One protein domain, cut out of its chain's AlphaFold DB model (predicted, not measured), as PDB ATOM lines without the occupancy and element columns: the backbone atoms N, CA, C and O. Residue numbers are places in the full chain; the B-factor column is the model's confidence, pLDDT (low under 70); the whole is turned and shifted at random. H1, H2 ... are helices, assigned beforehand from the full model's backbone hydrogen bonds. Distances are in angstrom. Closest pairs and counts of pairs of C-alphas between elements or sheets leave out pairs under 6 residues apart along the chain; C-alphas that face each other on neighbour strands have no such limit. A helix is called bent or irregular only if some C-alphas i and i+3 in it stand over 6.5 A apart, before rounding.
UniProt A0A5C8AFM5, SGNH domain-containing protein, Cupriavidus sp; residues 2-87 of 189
ATOM      1  N   LEU A   2     -16.838  -4.681  99.965       48.75
ATOM      2  CA  LEU A   2     -15.635  -4.068 100.571       48.75
ATOM      3  C   LEU A   2     -15.590  -4.089 102.117       48.75
ATOM      4  O   LEU A   2     -14.530  -4.309 102.689       48.75
ATOM      5  N   LEU A   3     -16.733  -3.946 102.800       53.78
ATOM      6  CA  LEU A   3     -16.795  -3.996 104.274       53.78
ATOM      7  C   LEU A   3     -16.485  -5.391 104.855       53.78
ATOM      8  O   LEU A   3     -15.943  -5.487 105.950       53.78
ATOM      9  N   GLY A   4     -16.766  -6.468 104.112       50.19
ATOM     10  CA  GLY A   4     -16.461  -7.839 104.545       50.19
ATOM     11  C   GLY A   4     -14.965  -8.168 104.491       50.19
ATOM     12  O   GLY A   4     -14.460  -8.888 105.348       50.19
ATOM     13  N   LEU A   5     -14.237  -7.579 103.535       52.66
ATOM     14  CA  LEU A   5     -12.781  -7.723 103.412       52.66
ATOM     15  C   LEU A   5     -12.025  -6.989 104.531       52.66
ATOM     16  O   LEU A   5     -10.974  -7.451 104.960       52.66
ATOM     17  N   ALA A   6     -12.575  -5.882 105.037       53.34
ATOM     18  CA  ALA A   6     -11.964  -5.109 106.118       53.34
ATOM     19  C   ALA A   6     -12.037  -5.809 107.487       53.34
ATOM     20  O   ALA A   6     -11.182  -5.561 108.335       53.34
ATOM     21  N   TRP A   7     -13.038  -6.667 107.707       52.53
ATOM     22  CA  TRP A   7     -13.214  -7.393 108.969       52.53
ATOM     23  C   TRP A   7     -12.501  -8.752 108.985       52.53
ATOM     24  O   TRP A   7     -12.007  -9.161 110.028       52.53
ATOM     25  N   ALA A   8     -12.409  -9.432 107.836       54.56
ATOM     26  CA  ALA A   8     -11.858 -10.788 107.750       54.56
ATOM     27  C   ALA A   8     -10.320 -10.857 107.655       54.56
ATOM     28  O   ALA A   8      -9.750 -11.916 107.902       54.56
ATOM     29  N   TYR A   9      -9.648  -9.761 107.291       51.50
ATOM     30  CA  TYR A   9      -8.186  -9.674 107.254       51.50
ATOM     31  C   TYR A   9      -7.691  -8.716 108.343       51.50
ATOM     32  O   TYR A   9      -8.218  -7.605 108.479       51.50
ATOM     33  N   ASP A  10      -6.629  -9.099 109.058       56.09
ATOM     34  CA  ASP A  10      -5.799  -8.239 109.923       56.09
ATOM     35  C   ASP A  10      -5.055  -7.156 109.108       56.09
ATOM     36  O   ASP A  10      -3.853  -6.933 109.227       56.09
ATOM     37  N   ALA A  11      -5.765  -6.469 108.213       57.53
ATOM     38  CA  ALA A  11      -5.271  -5.288 107.542       57.53
ATOM     39  C   ALA A  11      -5.113  -4.178 108.587       57.53
ATOM     40  O   ALA A  11      -6.057  -3.848 109.313       57.53
ATOM     41  N   THR A  12      -3.915  -3.602 108.648       69.62
ATOM     42  CA  THR A  12      -3.589  -2.473 109.518       69.62
ATOM     43  C   THR A  12      -4.637  -1.356 109.374       69.62
ATOM     44  O   THR A  12      -5.158  -1.128 108.278       69.62
ATOM     45  N   PRO A  13      -4.973  -0.621 110.452       69.69
ATOM     46  CA  PRO A  13      -6.002   0.428 110.421       69.69
ATOM     47  C   PRO A  13      -5.755   1.496 109.339       69.69
ATOM     48  O   PRO A  13      -6.709   2.063 108.804       69.69
ATOM     49  N   ALA A  14      -4.491   1.687 108.948       75.06
ATOM     50  CA  ALA A  14      -4.068   2.533 107.835       75.06
ATOM     51  C   ALA A  14      -4.653   2.119 106.468       75.06
ATOM     52  O   ALA A  14      -4.906   2.983 105.637       75.06
ATOM     53  N   LEU A  15      -4.918   0.827 106.238       73.50
ATOM     54  CA  LEU A  15      -5.568   0.341 105.014       73.50
ATOM     55  C   LEU A  15      -7.102   0.410 105.089       73.50
ATOM     56  O   LEU A  15      -7.772   0.527 104.065       73.50
ATOM     57  N   ARG A  16      -7.680   0.346 106.295       76.75
ATOM     58  CA  ARG A  16      -9.140   0.301 106.494       76.75
ATOM     59  C   ARG A  16      -9.800   1.669 106.310       76.75
ATOM     60  O   ARG A  16     -10.831   1.761 105.648       76.75
ATOM     61  N   ALA A  17      -9.198   2.727 106.852       84.38
ATOM     62  CA  ALA A  17      -9.716   4.092 106.743       84.38
ATOM     63  C   ALA A  17      -9.956   4.565 105.289       84.38
ATOM     64  O   ALA A  17     -11.061   5.038 105.007       84.38
ATOM     65  N   PRO A  18      -9.013   4.403 104.334       86.56
ATOM     66  CA  PRO A  18      -9.250   4.819 102.952       86.56
ATOM     67  C   PRO A  18     -10.327   3.978 102.260       86.56
ATOM     68  O   PRO A  18     -11.118   4.526 101.501       86.56
ATOM     69  N   LEU A  19     -10.428   2.676 102.552       85.25
ATOM     70  CA  LEU A  19     -11.483   1.823 101.990       85.25
ATOM     71  C   LEU A  19     -12.877   2.252 102.458       85.25
ATOM     72  O   LEU A  19     -13.808   2.313 101.653       85.25
ATOM     73  N   VAL A  20     -13.018   2.596 103.743       88.19
ATOM     74  CA  VAL A  20     -14.264   3.156 104.280       88.19
ATOM     75  C   VAL A  20     -14.572   4.497 103.611       88.19
ATOM     76  O   VAL A  20     -15.690   4.687 103.135       88.19
ATOM     77  N   GLY A  21     -13.581   5.384 103.481       92.06
ATOM     78  CA  GLY A  21     -13.734   6.661 102.779       92.06
ATOM     79  C   GLY A  21     -14.211   6.493 101.334       92.06
ATOM     80  O   GLY A  21     -15.204   7.102 100.941       92.06
ATOM     81  N   ILE A  22     -13.583   5.597 100.567       92.75
ATOM     82  CA  ILE A  22     -13.990   5.273  99.190       92.75
ATOM     83  C   ILE A  22     -15.427   4.746  99.160       92.75
ATOM     84  O   ILE A  22     -16.213   5.159  98.310       92.75
ATOM     85  N   SER A  23     -15.802   3.873 100.099       92.94
ATOM     86  CA  SER A  23     -17.166   3.338 100.152       92.94
ATOM     87  C   SER A  23     -18.218   4.421 100.422       92.94
ATOM     88  O   SER A  23     -19.273   4.407  99.789       92.94
ATOM     89  N   LEU A  24     -17.914   5.392 101.292       95.00
ATOM     90  CA  LEU A  24     -18.798   6.520 101.589       95.00
ATOM     91  C   LEU A  24     -18.927   7.464 100.394       95.00
ATOM     92  O   LEU A  24     -20.030   7.915 100.097       95.00
ATOM     93  N   VAL A  25     -17.830   7.721  99.678       95.69
ATOM     94  CA  VAL A  25     -17.854   8.536  98.456       95.69
ATOM     95  C   VAL A  25     -18.703   7.861  97.381       95.69
ATOM     96  O   VAL A  25     -19.584   8.502  96.818       95.69
ATOM     97  N   LEU A  26     -18.506   6.563  97.135       94.44
ATOM     98  CA  LEU A  26     -19.318   5.811  96.172       94.44
ATOM     99  C   LEU A  26     -20.804   5.811  96.554       94.44
ATOM    100  O   LEU A  26     -21.656   5.990  95.685       94.44
ATOM    101  N   ALA A  27     -21.117   5.664  97.844       92.75
ATOM    102  CA  ALA A  27     -22.488   5.743  98.340       92.75
ATOM    103  C   ALA A  27     -23.091   7.144  98.141       92.75
ATOM    104  O   ALA A  27     -24.206   7.261  97.642       92.75
ATOM    105  N   ALA A  28     -22.351   8.209  98.463       94.94
ATOM    106  CA  ALA A  28     -22.803   9.586  98.268       94.94
ATOM    107  C   ALA A  28     -23.046   9.906  96.783       94.94
ATOM    108  O   ALA A  28     -24.048  10.534  96.441       94.94
ATOM    109  N   VAL A  29     -22.167   9.426  95.898       95.38
ATOM    110  CA  VAL A  29     -22.303   9.571  94.442       95.38
ATOM    111  C   VAL A  29     -23.518   8.795  93.922       95.38
ATOM    112  O   VAL A  29     -24.318   9.364  93.182       95.38
ATOM    113  N   SER A  30     -23.713   7.539  94.345       93.69
ATOM    114  CA  SER A  30     -24.914   6.747  94.019       93.69
ATOM    115  C   SER A  30     -26.189   7.455  94.475       93.69
ATOM    116  O   SER A  30     -27.135   7.619  93.701       93.69
ATOM    117  N   HIS A  31     -26.195   7.954  95.710       91.62
ATOM    118  CA  HIS A  31     -27.343   8.651  96.262       91.62
ATOM    119  C   HIS A  31     -27.678   9.917  95.462       91.62
ATOM    120  O   HIS A  31     -28.830  10.130  95.092       91.62
ATOM    121  N   ALA A  32     -26.677  10.748  95.162       93.38
ATOM    122  CA  ALA A  32     -26.880  12.012  94.463       93.38
ATOM    123  C   ALA A  32     -27.266  11.831  92.985       93.38
ATOM    124  O   ALA A  32     -28.096  12.587  92.483       93.38
ATOM    125  N   LEU A  33     -26.677  10.851  92.292       92.50
ATOM    126  CA  LEU A  33     -26.839  10.689  90.843       92.50
ATOM    127  C   LEU A  33     -27.914   9.673  90.441       92.50
ATOM    128  O   LEU A  33     -28.441   9.766  89.336       92.50
ATOM    129  N   VAL A  34     -28.243   8.710  91.307       87.94
ATOM    130  CA  VAL A  34     -29.173   7.615  90.988       87.94
ATOM    131  C   VAL A  34     -30.398   7.670  91.893       87.94
ATOM    132  O   VAL A  34     -31.518   7.829  91.413       87.94
ATOM    133  N   GLU A  35     -30.214   7.588  93.210       88.81
ATOM    134  CA  GLU A  35     -31.334   7.377  94.138       88.81
ATOM    135  C   GLU A  35     -32.204   8.626  94.325       88.81
ATOM    136  O   GLU A  35     -33.433   8.538  94.287       88.81
ATOM    137  N   ALA A  36     -31.592   9.801  94.513       88.62
ATOM    138  CA  ALA A  36     -32.317  11.051  94.707       88.62
ATOM    139  C   ALA A  36     -33.091  11.487  93.447       88.62
ATOM    140  O   ALA A  36     -34.272  11.821  93.589       88.62
ATOM    141  N   PRO A  37     -32.531  11.433  92.221       84.12
ATOM    142  CA  PRO A  37     -33.288  11.722  91.004       84.12
ATOM    143  C   PRO A  37     -34.451  10.749  90.785       84.12
ATOM    144  O   PRO A  37     -35.573  11.192  90.545       84.12
ATOM    145  N   LEU A  38     -34.223   9.438  90.951       81.25
ATOM    146  CA  LEU A  38     -35.274   8.419  90.811       81.25
ATOM    147  C   LEU A  38     -36.411   8.617  91.821       81.25
ATOM    148  O   LEU A  38     -37.579   8.493  91.460       81.25
ATOM    149  N   ARG A  39     -36.090   8.983  93.069       82.06
ATOM    150  CA  ARG A  39     -37.084   9.238  94.124       82.06
ATOM    151  C   ARG A  39     -38.025  10.397  93.791       82.06
ATOM    152  O   ARG A  39     -39.199  10.349  94.152       82.06
ATOM    153  N   HIS A  40     -37.527  11.435  93.122       82.12
ATOM    154  CA  HIS A  40     -38.324  12.617  92.777       82.12
ATOM    155  C   HIS A  40     -38.962  12.527  91.378       82.12
ATOM    156  O   HIS A  40     -39.786  13.374  91.021       82.12
ATOM    157  N   TRP A  41     -38.652  11.489  90.591       78.88
ATOM    158  CA  TRP A  41     -39.175  11.305  89.238       78.88
ATOM    159  C   TRP A  41     -40.596  10.713  89.237       78.88
ATOM    160  O   TRP A  41     -40.825   9.518  89.056       78.88
ATOM    161  N   LYS A  42     -41.596  11.587  89.389       74.06
ATOM    162  CA  LYS A  42     -43.025  11.216  89.464       74.06
ATOM    163  C   LYS A  42     -43.582  10.499  88.219       74.06
ATOM    164  O   LYS A  42     -44.611   9.839  88.318       74.06
ATOM    165  N   GLN A  43     -42.925  10.598  87.058       70.31
ATOM    166  CA  GLN A  43     -43.386   9.968  85.809       70.31
ATOM    167  C   GLN A  43     -43.259   8.435  85.824       70.31
ATOM    168  O   GLN A  43     -44.062   7.760  85.184       70.31
ATOM    169  N   TRP A  44     -42.325   7.860  86.590       65.88
ATOM    170  CA  TRP A  44     -42.225   6.401  86.738       65.88
ATOM    171  C   TRP A  44     -43.409   5.794  87.504       65.88
ATOM    172  O   TRP A  44     -43.835   4.686  87.182       65.88
ATOM    173  N   LEU A  45     -44.009   6.541  88.441       64.62
ATOM    174  CA  LEU A  45     -45.270   6.154  89.090       64.62
ATOM    175  C   LEU A  45     -46.473   6.231  88.138       64.62
ATOM    176  O   LEU A  45     -47.456   5.523  88.343       64.62
ATOM    177  N   ALA A  46     -46.408   7.075  87.107       75.06
ATOM    178  CA  ALA A  46     -47.496   7.223  86.148       75.06
ATOM    179  C   ALA A  46     -47.585   6.029  85.179       75.06
ATOM    180  O   ALA A  46     -48.689   5.690  84.754       75.06
ATOM    181  N   TRP A  47     -46.465   5.360  84.857       80.75
ATOM    182  CA  TRP A  47     -46.394   4.248  83.889       80.75
ATOM    183  C   TRP A  47     -45.778   2.959  84.482       80.75
ATOM    184  O   TRP A  47     -44.685   2.542  84.083       80.75
ATOM    185  N   PRO A  48     -46.492   2.248  85.378       82.38
ATOM    186  CA  PRO A  48     -45.943   1.109  86.123       82.38
ATOM    187  C   PRO A  48     -45.501  -0.062  85.230       82.38
ATOM    188  O   PRO A  48     -44.523  -0.742  85.532       82.38
ATOM    189  N   ARG A  49     -46.174  -0.284  84.091       86.38
ATOM    190  CA  ARG A  49     -45.790  -1.333  83.127       86.38
ATOM    191  C   ARG A  49     -44.446  -1.039  82.464       86.38
ATOM    192  O   ARG A  49     -43.638  -1.947  82.314       86.38
ATOM    193  N   ALA A  50     -44.194   0.219  82.100       84.81
ATOM    194  CA  ALA A  50     -42.926   0.623  81.502       84.81
ATOM    195  C   ALA A  50     -41.775   0.495  82.513       84.81
ATOM    196  O   ALA A  50     -40.720  -0.028  82.165       84.81
ATOM    197  N   ALA A  51     -41.998   0.883  83.774       83.50
ATOM    198  CA  ALA A  51     -41.015   0.717  84.849       83.50
ATOM    199  C   ALA A  51     -40.696  -0.766  85.137       83.50
ATOM    200  O   ALA A  51     -39.528  -1.134  85.280       83.50
ATOM    201  N   ALA A  52     -41.713  -1.636  85.160       87.56
ATOM    202  CA  ALA A  52     -41.524  -3.078  85.326       87.56
ATOM    203  C   ALA A  52     -40.738  -3.696  84.156       87.56
ATOM    204  O   ALA A  52     -39.792  -4.448  84.383       87.56
ATOM    205  N   LEU A  53     -41.075  -3.340  82.910       92.81
ATOM    206  CA  LEU A  53     -40.355  -3.810  81.721       92.81
ATOM    207  C   LEU A  53     -38.907  -3.310  81.687       92.81
ATOM    208  O   LEU A  53     -38.008  -4.092  81.391       92.81
ATOM    209  N   ALA A  54     -38.663  -2.045  82.039       88.69
ATOM    210  CA  ALA A  54     -37.314  -1.489  82.129       88.69
ATOM    211  C   ALA A  54     -36.475  -2.204  83.201       88.69
ATOM    212  O   ALA A  54     -35.313  -2.527  82.961       88.69
ATOM    213  N   SER A  55     -37.074  -2.516  84.353       88.75
ATOM    214  CA  SER A  55     -36.408  -3.261  85.430       88.75
ATOM    215  C   SER A  55     -36.073  -4.691  85.003       88.75
ATOM    216  O   SER A  55     -34.942  -5.134  85.182       88.75
ATOM    217  N   LEU A  56     -37.017  -5.397  84.372       95.25
ATOM    218  CA  LEU A  56     -36.785  -6.738  83.826       95.25
ATOM    219  C   LEU A  56     -35.698  -6.733  82.746       95.25
ATOM    220  O   LEU A  56     -34.835  -7.609  82.749       95.25
ATOM    221  N   ALA A  57     -35.697  -5.733  81.861       96.00
ATOM    222  CA  ALA A  57     -34.660  -5.569  80.849       96.00
ATOM    223  C   ALA A  57     -33.283  -5.309  81.480       96.00
ATOM    224  O   ALA A  57     -32.297  -5.912  81.059       96.00
ATOM    225  N   ALA A  58     -33.207  -4.476  82.522       94.00
ATOM    226  CA  ALA A  58     -31.969  -4.229  83.259       94.00
ATOM    227  C   ALA A  58     -31.459  -5.494  83.972       94.00
ATOM    228  O   ALA A  58     -30.271  -5.809  83.893       94.00
ATOM    229  N   MET A  59     -32.350  -6.262  84.611       95.94
ATOM    230  CA  MET A  59     -32.009  -7.544  85.240       95.94
ATOM    231  C   MET A  59     -31.506  -8.561  84.213       95.94
ATOM    232  O   MET A  59     -30.474  -9.196  84.432       95.94
ATOM    233  N   ALA A  60     -32.192  -8.688  83.074       97.62
ATOM    234  CA  ALA A  60     -31.770  -9.558  81.982       97.62
ATOM    235  C   ALA A  60     -30.407  -9.127  81.419       97.62
ATOM    236  O   ALA A  60     -29.524  -9.962  81.248       97.62
ATOM    237  N   GLY A  61     -30.198  -7.825  81.208       97.62
ATOM    238  CA  GLY A  61     -28.914  -7.270  80.779       97.62
ATOM    239  C   GLY A  61     -27.784  -7.587  81.760       97.62
ATOM    240  O   GLY A  61     -26.720  -8.041  81.348       97.62
ATOM    241  N   MET A  62     -28.023  -7.435  83.064       97.19
ATOM    242  CA  MET A  62     -27.038  -7.771  84.094       97.19
ATOM    243  C   MET A  62     -26.730  -9.273  84.139       97.19
ATOM    244  O   MET A  62     -25.565  -9.648  84.258       97.19
ATOM    245  N   ALA A  63     -27.735 -10.137  83.981       97.12
ATOM    246  CA  ALA A  63     -27.530 -11.581  83.883       97.12
ATOM    247  C   ALA A  63     -26.724 -11.965  82.627       97.12
ATOM    248  O   ALA A  63     -25.830 -12.811  82.693       97.12
ATOM    249  N   LEU A  64     -26.974 -11.315  81.487       98.19
ATOM    250  CA  LEU A  64     -26.198 -11.518  80.260       98.19
ATOM    251  C   LEU A  64     -24.742 -11.068  80.425       98.19
ATOM    252  O   LEU A  64     -23.831 -11.802  80.053       98.19
ATOM    253  N   LEU A  65     -24.503  -9.911  81.044       97.62
ATOM    254  CA  LEU A  65     -23.150  -9.443  81.347       97.62
ATOM    255  C   LEU A  65     -22.424 -10.381  82.318       97.62
ATOM    256  O   LEU A  65     -21.272 -10.732  82.081       97.62
ATOM    257  N   ALA A  66     -23.101 -10.840  83.373       97.12
ATOM    258  CA  ALA A  66     -22.529 -11.776  84.336       97.12
ATOM    259  C   ALA A  66     -22.191 -13.128  83.693       97.12
ATOM    260  O   ALA A  66     -21.127 -13.689  83.947       97.12
ATOM    261  N   THR A  67     -23.063 -13.645  82.823       97.19
ATOM    262  CA  THR A  67     -22.791 -14.891  82.089       97.19
ATOM    263  C   THR A  67     -21.677 -14.717  81.065       97.19
ATOM    264  O   THR A  67     -20.838 -15.607  80.945       97.19
ATOM    265  N   HIS A  68     -21.614 -13.581  80.369       97.69
ATOM    266  CA  HIS A  68     -20.516 -13.271  79.457       97.69
ATOM    267  C   HIS A  68     -19.176 -13.213  80.197       97.69
ATOM    268  O   HIS A  68     -18.235 -13.907  79.817       97.69
ATOM    269  N   TRP A  69     -19.130 -12.478  81.310       97.25
ATOM    270  CA  TRP A  69     -17.968 -12.415  82.191       97.25
ATOM    271  C   TRP A  69     -17.561 -13.803  82.697       97.25
ATOM    272  O   TRP A  69     -16.394 -14.178  82.619       97.25
ATOM    273  N   SER A  70     -18.523 -14.596  83.175       95.81
ATOM    274  CA  SER A  70     -18.260 -15.947  83.671       95.81
ATOM    275  C   SER A  70     -17.694 -16.862  82.590       95.81
ATOM    276  O   SER A  70     -16.813 -17.659  82.894       95.81
ATOM    277  N   ARG A  71     -18.175 -16.765  81.346       96.31
ATOM    278  CA  ARG A  71     -17.628 -17.546  80.228       96.31
ATOM    279  C   ARG A  71     -16.203 -17.123  79.913       96.31
ATOM    280  O   ARG A  71     -15.332 -17.976  79.865       96.31
ATOM    281  N   GLN A  72     -15.950 -15.820  79.812       95.88
ATOM    282  CA  GLN A  72     -14.609 -15.303  79.549       95.88
ATOM    283  C   GLN A  72     -13.611 -15.702  80.648       95.88
ATOM    284  O   GLN A  72     -12.473 -16.061  80.354       95.88
ATOM    285  N   ALA A  73     -14.041 -15.686  81.913       92.12
ATOM    286  CA  ALA A  73     -13.236 -16.166  83.031       92.12
ATOM    287  C   ALA A  73     -12.952 -17.676  82.928       92.12
ATOM    288  O   ALA A  73     -11.814 -18.098  83.135       92.12
ATOM    289  N   SER A  74     -13.953 -18.483  82.567       90.50
ATOM    290  CA  SER A  74     -13.778 -19.921  82.328       90.50
ATOM    291  C   SER A  74     -12.824 -20.209  81.166       90.50
ATOM    292  O   SER A  74     -11.943 -21.054  81.305       90.50
ATOM    293  N   ASP A  75     -12.940 -19.482  80.056       92.50
ATOM    294  CA  ASP A  75     -12.054 -19.623  78.895       92.50
ATOM    295  C   ASP A  75     -10.611 -19.243  79.260       92.50
ATOM    296  O   ASP A  75      -9.658 -19.928  78.886       92.50
ATOM    297  N   ALA A  76     -10.435 -18.193  80.071       90.62
ATOM    298  CA  ALA A  76      -9.128 -17.808  80.588       90.62
ATOM    299  C   ALA A  76      -8.509 -18.911  81.465       90.62
ATOM    300  O   ALA A  76      -7.327 -19.220  81.302       90.62
ATOM    301  N   LEU A  77      -9.290 -19.551  82.344       88.88
ATOM    302  CA  LEU A  77      -8.826 -20.679  83.166       88.88
ATOM    303  C   LEU A  77      -8.395 -21.892  82.329       88.88
ATOM    304  O   LEU A  77      -7.507 -22.632  82.748       88.88
ATOM    305  N   GLN A  78      -8.989 -22.081  81.149       88.31
ATOM    306  CA  GLN A  78      -8.627 -23.147  80.212       88.31
ATOM    307  C   GLN A  78      -7.419 -22.808  79.329       88.31
ATOM    308  O   GLN A  78      -6.936 -23.676  78.602       88.31
ATOM    309  N   SER A  79      -6.898 -21.579  79.384       92.44
ATOM    310  CA  SER A  79      -5.677 -21.228  78.654       92.44
ATOM    311  C   SER A  79      -4.505 -22.129  79.079       92.44
ATOM    312  O   SER A  79      -4.394 -22.444  80.266       92.44
ATOM    313  N   PRO A  80      -3.576 -22.500  78.176       91.06
ATOM    314  CA  PRO A  80      -2.456 -23.390  78.512       91.06
ATOM    315  C   PRO A  80      -1.629 -22.921  79.720       91.06
ATOM    316  O   PRO A  80      -1.134 -23.728  80.504       91.06
ATOM    317  N   THR A  81      -1.520 -21.602  79.904       90.06
ATOM    318  CA  THR A  81      -0.817 -20.984  81.033       90.06
ATOM    319  C   THR A  81      -1.510 -21.241  82.373       90.06
ATOM    320  O   THR A  81      -0.831 -21.458  83.378       90.06
ATOM    321  N   LEU A  82      -2.849 -21.213  82.409       92.06
ATOM    322  CA  LEU A  82      -3.636 -21.354  83.640       92.06
ATOM    323  C   LEU A  82      -4.171 -22.766  83.872       92.06
ATOM    324  O   LEU A  82      -4.420 -23.130  85.022       92.06
ATOM    325  N   GLN A  83      -4.262 -23.582  82.824       89.50
ATOM    326  CA  GLN A  83      -4.832 -24.924  82.869       89.50
ATOM    327  C   GLN A  83      -4.174 -25.799  83.942       89.50
ATOM    328  O   GLN A  83      -4.874 -26.499  84.669       89.50
ATOM    329  N   ARG A  84      -2.844 -25.710  84.109       88.44
ATOM    330  CA  ARG A  84      -2.116 -26.434  85.169       88.44
ATOM    331  C   ARG A  84      -2.582 -26.070  86.581       88.44
ATOM    332  O   ARG A  84      -2.649 -26.937  87.439       88.44
ATOM    333  N   TYR A  85      -2.906 -24.802  86.828       89.88
ATOM    334  CA  TYR A  85      -3.363 -24.338  88.139       89.88
ATOM    335  C   TYR A  85      -4.846 -24.646  88.346       89.88
ATOM    336  O   TYR A  85      -5.241 -25.025  89.442       89.88
ATOM    337  N   ALA A  86      -5.654 -24.525  87.288       89.06
ATOM    338  CA  ALA A  86      -7.066 -24.885  87.319       89.06
ATOM    339  C   ALA A  86      -7.261 -26.386  87.591       89.06
ATOM    340  O   ALA A  86      -8.098 -26.756  88.411       89.06
ATOM    341  N   ALA A  87      -6.455 -27.241  86.954       88.38
ATOM    342  CA  ALA A  87      -6.473 -28.685  87.181       88.38
ATOM    343  C   ALA A  87      -6.067 -29.054  88.617       88.38
ATOM    344  O   ALA A  87      -6.674 -29.939  89.211       88.38
TER     345      ALA A  87
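Overview. This is residues 2 to 87 of the 189 residues of the protein "SGNH domain-containing protein" of Cupriavidus sp (UniProt A0A5C8AFM5). Two long helices, H2 and H4, make the arms of a wide open V, with the short H3 in the turn at its point and an empty space between the arms. At the open ends, the short H1 folds back beside the first part of H2, and the short H5 makes a corner with the end of H4. The printed part has 86 residues with five named helices, in the order H1, H2, H3, H4, H5, and no named strand; its class is all helix. It is extended, with a radius of gyration of the C-alphas of 20.1 A, and only just flat, spanning 56 by 37 by 17 A.

Arrangement. H1, residues 2 to 8, and H2, residues 13 to 40, form a helical hairpin. They touch, with the C-alphas of Ala 6 and Arg 16 closest at 6.1 A, and H2 touches H1 with residues 16 to 23 alone. Their lines stand at a shallow tilt of 32 degrees, only just short of steep, and they run opposite ways. H2 has a kink of 31 degrees near residue 31. H3, residues 43 to 46, is only just apart from H2, the closest C-alphas being 8.3 A from each other. H4, residues 48 to 77, is close to H3 but not clearly touching it; the C-alphas of Trp 44 and Ala 51 are closest, at 6.1 A. H2 and H4 are apart. H5, residues 80 to 87, and H4 touch only at the corner, and only just, with 3 pairs of C-alphas within 8 A. The closest are those of Leu 77 and Gln 83, 5.8 A apart, and the two lines are about perpendicular at 80 degrees. In H4 every O i to N i+4 pair is within hydrogen-bond range, against 2 of 3 in H1, 20 of 24 in H2 and 2 of 4 in H5; H3 is too short for such a pair.

Along the chain. H1 begins at C-alpha 2, (-15.635, -4.068, 100.571). H2 measures 38.8 A from first to last C-alpha and is only just irregular, with C-alphas 33 and 36 being 6.7 A apart. H4 begins at C-alpha 48, (-45.943, 1.109, 86.123), and measures 43.1 A. H5 ends at C-alpha 87, (-6.473, -28.685, 87.181), and is only just irregular, with C-alphas 81 and 84 being 7.0 A apart.

Size, cuts and confidence. The two C-alphas farthest apart are those of Ala 46 and Arg 84, at 56.5 A. The printed part has no cut, and its four links are tight. Residues 53 to 73 of H4 stand free. The mean pLDDT of the printed part is 84.3; residues 2 to 13 and 44 to 45 are under 70.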